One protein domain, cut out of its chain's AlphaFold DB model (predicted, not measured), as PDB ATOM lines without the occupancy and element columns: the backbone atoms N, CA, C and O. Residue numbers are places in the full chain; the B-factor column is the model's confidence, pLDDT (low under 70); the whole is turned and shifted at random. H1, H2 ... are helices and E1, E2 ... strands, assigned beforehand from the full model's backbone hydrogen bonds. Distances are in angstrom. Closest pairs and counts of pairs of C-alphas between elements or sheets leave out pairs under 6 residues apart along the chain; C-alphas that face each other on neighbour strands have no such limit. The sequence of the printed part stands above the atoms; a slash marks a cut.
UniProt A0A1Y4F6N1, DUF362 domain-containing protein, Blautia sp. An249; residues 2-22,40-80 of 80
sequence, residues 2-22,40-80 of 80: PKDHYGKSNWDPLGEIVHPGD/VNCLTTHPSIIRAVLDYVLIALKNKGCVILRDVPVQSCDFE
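What this domain is: This is residues 2 to 22 and 40 to 80 of the 80 residues of the protein "DUF362 domain-containing protein" of Blautia sp. An249 (UniProt A0A1Y4F6N1). A loose, elongated piece with little regular structure: one helix, H1, and a short strand, E1, to which the chain folds back after a tight turn, so that it runs back beside H1. The unnamed stretch of residues 2 to 22 lies at the end of H1 where that turn is, and residues 74 to 80 stick out. The printed part has 62 residues, with H1 then E1 along the chain, and is mixed in class; named elements hold only 19 residues. The radius of gyration of the C-alphas is 14.9 A, and the spans are 43 by 24 by 18 A.

How they stand to each other: H1, residues 47 to 61, and E1, residues 66 to 69, are joined by a tight link of 4 residues. Their closest C-alphas, those of Val 57 and Val 67, are 7.9 A apart, and their centres 10.5 A. In H1 every O i to N i+4 pair is within hydrogen-bond range. E1 pairs with no named strand.

Where its parts are: H1 measures 20.7 A from C-alpha 47 at (176.958, 209.294, 215.860) to C-alpha 61. E1 measures 10.0 A and ends at C-alpha 69 at (187.723, 208.353, 219.650).

The domain as a whole: The two C-alphas farthest apart, those of Asp 4 and Ser 76, are 45.6 A apart. Residues 23 to 39 are not printed, and C-alphas 22 and 40 are 33.0 A apart across this cut. Residues 74 to 80 stand free. Mean pLDDT of the printed part is 91.0; residue 2 is under 70.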
ATOM      1  N   PRO A   2     175.434 217.228 239.765       62.16
ATOM      2  CA  PRO A   2     174.391 218.204 240.084       62.16
ATOM      3  C   PRO A   2     173.286 218.163 239.019       62.16
ATOM      4  O   PRO A   2     173.510 218.532 237.863       62.16
ATOM      5  N   LYS A   3     172.086 217.700 239.387       72.62
ATOM      6  CA  LYS A   3     170.916 217.664 238.486       72.62
ATOM      7  C   LYS A   3     170.386 219.064 238.158       72.62
ATOM      8  O   LYS A   3     169.803 219.262 237.100       72.62
ATOM      9  N   ASP A   4     170.664 220.041 239.015       81.06
ATOM     10  CA  ASP A   4     170.155 221.418 238.914       81.06
ATOM     11  C   ASP A   4     170.724 222.196 237.717       81.06
ATOM     12  O   ASP A   4     170.245 223.274 237.354       81.06
ATOM     13  N   HIS A   5     171.781 221.666 237.103       80.88
ATOM     14  CA  HIS A   5     172.407 222.243 235.921       80.88
ATOM     15  C   HIS A   5     171.965 221.554 234.625       80.88
ATOM     16  O   HIS A   5     172.399 221.983 233.562       80.88
ATOM     17  N   TYR A   6     171.081 220.549 234.684       83.56
ATOM     18  CA  TYR A   6     170.607 219.808 233.513       83.56
ATOM     19  C   TYR A   6     170.173 220.740 232.371       83.56
ATOM     20  O   TYR A   6     169.371 221.655 232.564       83.56
ATOM     21  N   GLY A   7     170.724 220.509 231.178       80.75
ATOM     22  CA  GLY A   7     170.418 221.283 229.971       80.75
ATOM     23  C   GLY A   7     171.127 222.638 229.841       80.75
ATOM     24  O   GLY A   7     170.952 223.303 228.823       80.75
ATOM     25  N   LYS A   8     171.941 223.064 230.817       85.31
ATOM     26  CA  LYS A   8     172.779 224.271 230.697       85.31
ATOM     27  C   LYS A   8     174.092 223.965 229.976       85.31
ATOM     28  O   LYS A   8     174.615 222.859 230.059       85.31
ATOM     29  N   SER A   9     174.672 224.975 229.328       80.12
ATOM     30  CA  SER A   9     175.950 224.855 228.602       80.12
ATOM     31  C   SER A   9     177.146 224.491 229.489       80.12
ATOM     32  O   SER A   9     178.134 223.962 228.996       80.12
ATOM     33  N   ASN A  10     177.061 224.769 230.790       76.88
ATOM     34  CA  ASN A  10     178.071 224.427 231.787       76.88
ATOM     35  C   ASN A  10     177.704 223.179 232.605       76.88
ATOM     36  O   ASN A  10     178.280 222.961 233.674       76.88
ATOM     37  N   TRP A  11     176.713 222.399 232.165       89.19
ATOM     38  CA  TRP A  11     176.389 221.154 232.834       89.19
ATOM     39  C   TRP A  11     177.494 220.137 232.597       89.19
ATOM     40  O   TRP A  11     177.758 219.746 231.464       89.19
ATOM     41  N   ASP A  12     178.113 219.708 233.689       89.50
ATOM     42  CA  ASP A  12     179.198 218.746 233.657       89.50
ATOM     43  C   ASP A  12     178.784 217.454 234.378       89.50
ATOM     44  O   ASP A  12     178.961 217.328 235.594       89.50
ATOM     45  N   PRO A  13     178.175 216.495 233.661       90.69
ATOM     46  CA  PRO A  13     177.874 215.194 234.225       90.69
ATOM     47  C   PRO A  13     179.141 214.348 234.419       90.69
ATOM     48  O   PRO A  13     179.119 213.424 235.220       90.69
ATOM     49  N   LEU A  14     180.255 214.631 233.738       94.06
ATOM     50  CA  LEU A  14     181.453 213.780 233.789       94.06
ATOM     51  C   LEU A  14     182.554 214.322 234.710       94.06
ATOM     52  O   LEU A  14     183.513 213.605 234.971       94.06
ATOM     53  N   GLY A  15     182.406 215.525 235.262       92.62
ATOM     54  CA  GLY A  15     183.418 216.196 236.087       92.62
ATOM     55  C   GLY A  15     183.748 215.529 237.425       92.62
ATOM     56  O   GLY A  15     184.684 215.948 238.096       92.62
ATOM     57  N   GLU A  16     183.000 214.498 237.828       92.88
ATOM     58  CA  GLU A  16     183.346 213.641 238.977       92.88
ATOM     59  C   GLU A  16     184.342 212.524 238.605       92.88
ATOM     60  O   GLU A  16     184.902 211.888 239.495       92.88
ATOM     61  N   ILE A  17     184.554 212.265 237.307       95.50
ATOM     62  CA  ILE A  17     185.383 211.156 236.802       95.50
ATOM     63  C   ILE A  17     186.417 211.572 235.747       95.50
ATOM     64  O   ILE A  17     187.416 210.877 235.588       95.50
ATOM     65  N   VAL A  18     186.197 212.679 235.034       97.25
ATOM     66  CA  VAL A  18     187.124 213.256 234.052       97.25
ATOM     67  C   VAL A  18     187.638 214.586 234.587       97.25
ATOM     68  O   VAL A  18     186.848 215.457 234.953       97.25
ATOM     69  N   HIS A  19     188.957 214.762 234.589       97.19
ATOM     70  CA  HIS A  19     189.623 215.943 235.125       97.19
ATOM     71  C   HIS A  19     190.474 216.646 234.055       97.19
ATOM     72  O   HIS A  19     190.988 216.006 233.136       97.19
ATOM     73  N   PRO A  20     190.679 217.973 234.160       98.00
ATOM     74  CA  PRO A  20     191.561 218.695 233.249       98.00
ATOM     75  C   PRO A  20     192.974 218.101 233.213       98.00
ATOM     76  O   PRO A  20     193.642 218.015 234.241       98.00
ATOM     77  N   GLY A  21     193.449 217.767 232.015       98.44
ATOM     78  CA  GLY A  21     194.743 217.126 231.768       98.44
ATOM     79  C   GLY A  21     194.652 215.631 231.458       98.44
ATOM     80  O   GLY A  21     195.623 215.079 230.940       98.44
ATOM     81  N   ASP A  22     193.504 214.994 231.698       98.62
ATOM     82  CA  ASP A  22     193.318 213.570 231.426       98.62
ATOM     83  C   ASP A  22     193.380 213.246 229.925       98.62
ATOM     84  O   ASP A  22     193.102 214.070 229.049       98.62
ATOM     85  N   VAL A  40     170.406 196.449 212.588       85.31
ATOM     86  CA  VAL A  40     171.812 196.875 212.755       85.31
ATOM     87  C   VAL A  40     172.034 197.820 213.940       85.31
ATOM     88  O   VAL A  40     173.166 198.010 214.368       85.31
ATOM     89  N   ASN A  41     170.965 198.366 214.526       85.19
ATOM     90  CA  ASN A  41     171.045 199.353 215.610       85.19
ATOM     91  C   ASN A  41     171.732 198.831 216.885       85.19
ATOM     92  O   ASN A  41     172.196 199.626 217.693       85.19
ATOM     93  N   CYS A  42     171.798 197.511 217.094       85.44
ATOM     94  CA  CYS A  42     172.551 196.922 218.207       85.44
ATOM     95  C   CYS A  42     174.053 196.762 217.912       85.44
ATOM     96  O   CYS A  42     174.835 196.492 218.820       85.44
ATOM     97  N   LEU A  43     174.460 196.920 216.652       90.06
ATOM     98  CA  LEU A  43     175.833 196.742 216.187       90.06
ATOM     99  C   LEU A  43     176.591 198.063 216.113       90.06
ATOM    100  O   LEU A  43     177.821 198.053 216.127       90.06
ATOM    101  N   THR A  44     175.873 199.185 216.049       91.31
ATOM    102  CA  THR A  44     176.452 200.518 215.904       91.31
ATOM    103  C   THR A  44     175.952 201.477 216.983       91.31
ATOM    104  O   THR A  44     174.777 201.507 217.342       91.31
ATOM    105  N   THR A  45     176.847 202.299 217.522       93.81
ATOM    106  CA  THR A  45     176.489 203.470 218.313       93.81
ATOM    107  C   THR A  45     176.211 204.610 217.353       93.81
ATOM    108  O   THR A  45     177.076 205.000 216.570       93.81
ATOM    109  N   HIS A  46     175.005 205.164 217.431       93.50
ATOM    110  CA  HIS A  46     174.621 206.271 216.570       93.50
ATOM    111  C   HIS A  46     175.546 207.490 216.793       93.50
ATOM    112  O   HIS A  46     175.785 207.858 217.951       93.50
ATOM    113  N   PRO A  47     176.025 208.171 215.732       93.12
ATOM    114  CA  PRO A  47     176.958 209.294 215.860       93.12
ATOM    115  C   PRO A  47     176.469 210.437 216.757       93.12
ATOM    116  O   PRO A  47     177.278 211.072 217.430       93.12
ATOM    117  N   SER A  48     175.155 210.675 216.833       96.19
ATOM    118  CA  SER A  48     174.594 211.691 217.742       96.19
ATOM    119  C   SER A  48     174.866 211.392 219.220       96.19
ATOM    120  O   SER A  48     175.085 212.317 219.998       96.19
ATOM    121  N   ILE A  49     174.911 210.113 219.606       95.50
ATOM    122  CA  ILE A  49     175.237 209.695 220.973       95.50
ATOM    123  C   ILE A  49     176.732 209.872 221.228       95.50
ATOM    124  O   ILE A  49     177.118 210.409 222.263       95.50
ATOM    125  N   ILE A  50     177.570 209.498 220.256       96.75
ATOM    126  CA  ILE A  50     179.024 209.705 220.328       96.75
ATOM    127  C   ILE A  50     179.329 211.196 220.512       96.75
ATOM    128  O   ILE A  50     180.118 211.560 221.382       96.75
ATOM    129  N   ARG A  51     178.659 212.065 219.744       96.31
ATOM    130  CA  ARG A  51     178.801 213.519 219.846       96.31
ATOM    131  C   ARG A  51     178.417 214.043 221.229       96.31
ATOM    132  O   ARG A  51     179.181 214.815 221.796       96.31
ATOM    133  N   ALA A  52     177.280 213.605 221.771       94.00
ATOM    134  CA  ALA A  52     176.823 214.033 223.090       94.00
ATOM    135  C   ALA A  52     177.813 213.643 224.203       94.00
ATOM    136  O   ALA A  52     178.113 214.453 225.075       94.00
ATOM    137  N   VAL A  53     178.364 212.426 224.152       95.38
ATOM    138  CA  VAL A  53     179.400 211.987 225.101       95.38
ATOM    139  C   VAL A  53     180.673 212.823 224.942       95.38
ATOM    140  O   VAL A  53     181.218 213.292 225.939       95.38
ATOM    141  N   LEU A  54     181.114 213.059 223.700       95.88
ATOM    142  CA  LEU A  54     182.251 213.931 223.388       95.88
ATOM    143  C   LEU A  54     182.096 215.326 224.002       95.88
ATOM    144  O   LEU A  54     183.043 215.830 224.596       95.88
ATOM    145  N   ASP A  55     180.918 215.939 223.884       94.25
ATOM    146  CA  ASP A  55     180.666 217.276 224.428       94.25
ATOM    147  C   ASP A  55     180.856 217.346 225.937       94.25
ATOM    148  O   ASP A  55     181.552 218.232 226.431       94.25
ATOM    149  N   TYR A  56     180.317 216.379 226.674       94.62
ATOM    150  CA  TYR A  56     180.491 216.359 228.122       94.62
ATOM    151  C   TYR A  56     181.928 216.052 228.543       94.62
ATOM    152  O   TYR A  56     182.398 216.613 229.529       94.62
ATOM    153  N   VAL A  57     182.662 215.234 227.781       96.31
ATOM    154  CA  VAL A  57     184.096 215.021 228.026       96.31
ATOM    155  C   VAL A  57     184.869 216.327 227.830       96.31
ATOM    156  O   VAL A  57     185.709 216.669 228.658       96.31
ATOM    157  N   LEU A  58     184.567 217.095 226.781       94.81
ATOM    158  CA  LEU A  58     185.214 218.387 226.530       94.81
ATOM    159  C   LEU A  58     184.901 219.421 227.623       94.81
ATOM    160  O   LEU A  58     185.804 220.153 228.036       94.81
ATOM    161  N   ILE A  59     183.658 219.453 228.116       93.94
ATOM    162  CA  ILE A  59     183.257 220.288 229.259       93.94
ATOM    163  C   ILE A  59     184.096 219.929 230.496       93.94
ATOM    164  O   ILE A  59     184.714 220.821 231.083       93.94
ATOM    165  N   ALA A  60     184.189 218.640 230.839       95.44
ATOM    166  CA  ALA A  60     184.931 218.160 232.008       95.44
ATOM    167  C   ALA A  60     186.444 218.423 231.913       95.44
ATOM    168  O   ALA A  60     187.078 218.873 232.873       95.44
ATOM    169  N   LEU A  61     187.031 218.231 230.726       96.88
ATOM    170  CA  LEU A  61     188.449 218.499 230.466       96.88
ATOM    171  C   LEU A  61     188.800 219.990 230.521       96.88
ATOM    172  O   LEU A  61     189.975 220.341 230.643       96.88
ATOM    173  N   LYS A  62     187.818 220.895 230.399       94.56
ATOM    174  CA  LYS A  62     188.038 222.353 230.333       94.56
ATOM    175  C   LYS A  62     189.099 222.728 229.290       94.56
ATOM    176  O   LYS A  62     189.953 223.581 229.537       94.56
ATOM    177  N   ASN A  63     189.058 222.060 228.133       90.06
ATOM    178  CA  ASN A  63     190.023 222.189 227.032       90.06
ATOM    179  C   ASN A  63     191.489 221.871 227.394       90.06
ATOM    180  O   ASN A  63     192.406 222.336 226.719       90.06
ATOM    181  N   LYS A  64     191.739 221.086 228.447       97.69
ATOM    182  CA  LYS A  64     193.074 220.602 228.818       97.69
ATOM    183  C   LYS A  64     193.067 219.080 228.841       97.69
ATOM    184  O   LYS A  64     192.289 218.498 229.586       97.69
ATOM    185  N   GLY A  65     193.948 218.451 228.072       97.00
ATOM    186  CA  GLY A  65     194.033 216.994 227.964       97.00
ATOM    187  C   GLY A  65     193.863 216.514 226.527       97.00
ATOM    188  O   GLY A  65     194.071 217.275 225.580       97.00
ATOM    189  N   CYS A  66     193.495 215.249 226.366       98.06
ATOM    190  CA  CYS A  66     193.336 214.605 225.067       98.06
ATOM    191  C   CYS A  66     192.075 213.736 225.046       98.06
ATOM    192  O   CYS A  66     191.742 213.083 226.032       98.06
ATOM    193  N   VAL A  67     191.389 213.699 223.903       97.81
ATOM    194  CA  VAL A  67     190.284 212.766 223.665       97.81
ATOM    195  C   VAL A  67     190.643 211.880 222.485       97.81
ATOM    196  O   VAL A  67     190.982 212.372 221.411       97.81
ATOM    197  N   ILE A  68     190.544 210.570 222.681       98.00
ATOM    198  CA  ILE A  68     190.751 209.560 221.648       98.00
ATOM    199  C   ILE A  68     189.392 208.931 221.357       98.00
ATOM    200  O   ILE A  68     188.810 208.287 222.224       98.00
ATOM    201  N   LEU A  69     188.887 209.092 220.135       96.50
ATOM    202  CA  LEU A  69     187.723 208.353 219.650       96.50
ATOM    203  C   LEU A  69     188.221 207.184 218.801       96.50
ATOM    204  O   LEU A  69     188.776 207.397 217.723       96.50
ATOM    205  N   ARG A  70     188.065 205.953 219.289       93.88
ATOM    206  CA  ARG A  70     188.548 204.763 218.579       93.88
ATOM    207  C   ARG A  70     187.667 203.559 218.866       93.88
ATOM    208  O   ARG A  70     187.222 203.366 219.990       93.88
ATOM    209  N   ASP A  71     187.501 202.717 217.855       93.19
ATOM    210  CA  ASP A  71     186.906 201.394 218.004       93.19
ATOM    211  C   ASP A  71     187.702 200.334 217.235       93.19
ATOM    212  O   ASP A  71     188.640 200.665 216.504       93.19
ATOM    213  N   VAL A  72     187.334 199.065 217.419       90.69
ATOM    214  CA  VAL A  72     187.908 197.907 216.722       90.69
ATOM    215  C   VAL A  72     186.765 197.067 216.129       90.69
ATOM    216  O   VAL A  72     186.290 196.131 216.773       90.69
ATOM    217  N   PRO A  73     186.298 197.416 214.919       90.50
ATOM    218  CA  PRO A  73     185.311 196.637 214.175       90.50
ATOM    219  C   PRO A  73     185.801 195.221 213.868       90.50
ATOM    220  O   PRO A  73     187.005 194.951 213.838       90.50
ATOM    221  N   VAL A  74     184.868 194.316 213.565       90.94
ATOM    222  CA  VAL A  74     185.202 192.992 213.020       90.94
ATOM    223  C   VAL A  74     185.979 193.178 211.714       90.94
ATOM    224  O   VAL A  74     185.624 194.028 210.905       90.94
ATOM    225  N   GLN A  75     187.014 192.364 211.477       89.12
ATOM    226  CA  GLN A  75     187.887 192.488 210.297       89.12
ATOM    227  C   GLN A  75     187.122 192.477 208.961       89.12
ATOM    228  O   GLN A  75     187.557 193.093 207.997       89.12
ATOM    229  N   SER A  76     185.980 191.790 208.904       90.94
ATOM    230  CA  SER A  76     185.096 191.736 207.736       90.94
ATOM    231  C   SER A  76     184.073 192.881 207.675       90.94
ATOM    232  O   SER A  76     183.067 192.759 206.972       90.94
ATOM    233  N   CYS A  77     184.227 193.928 208.487       89.88
ATOM    234  CA  CYS A  77     183.393 195.117 208.395       89.88
ATOM    235  C   CYS A  77     183.740 195.874 207.113       89.88
ATOM    236  O   CYS A  77     184.910 196.051 206.791       89.88
ATOM    237  N   ASP A  78     182.698 196.308 206.415       86.94
ATOM    238  CA  ASP A  78     182.796 197.134 205.227       86.94
ATOM    239  C   ASP A  78     182.432 198.561 205.641       86.94
ATOM    240  O   ASP A  78     181.531 198.748 206.469       86.94
ATOM    241  N   PHE A  79     183.194 199.524 205.136       84.12
ATOM    242  CA  PHE A  79     183.061 200.951 205.418       84.12
ATOM    243  C   PHE A  79     182.697 201.768 204.178       84.12
ATOM    244  O   PHE A  79     182.455 202.967 204.327       84.12
ATOM    245  N   GLU A  80     182.678 201.138 203.002       81.56
ATOM    246  CA  GLU A  80     182.279 201.754 201.734       81.56
ATOM    247  C   GLU A  80     180.752 201.750 201.546       81.56
ATOM    248  O   GLU A  80     180.066 200.826 202.048       81.56
TER     249      GLU A  80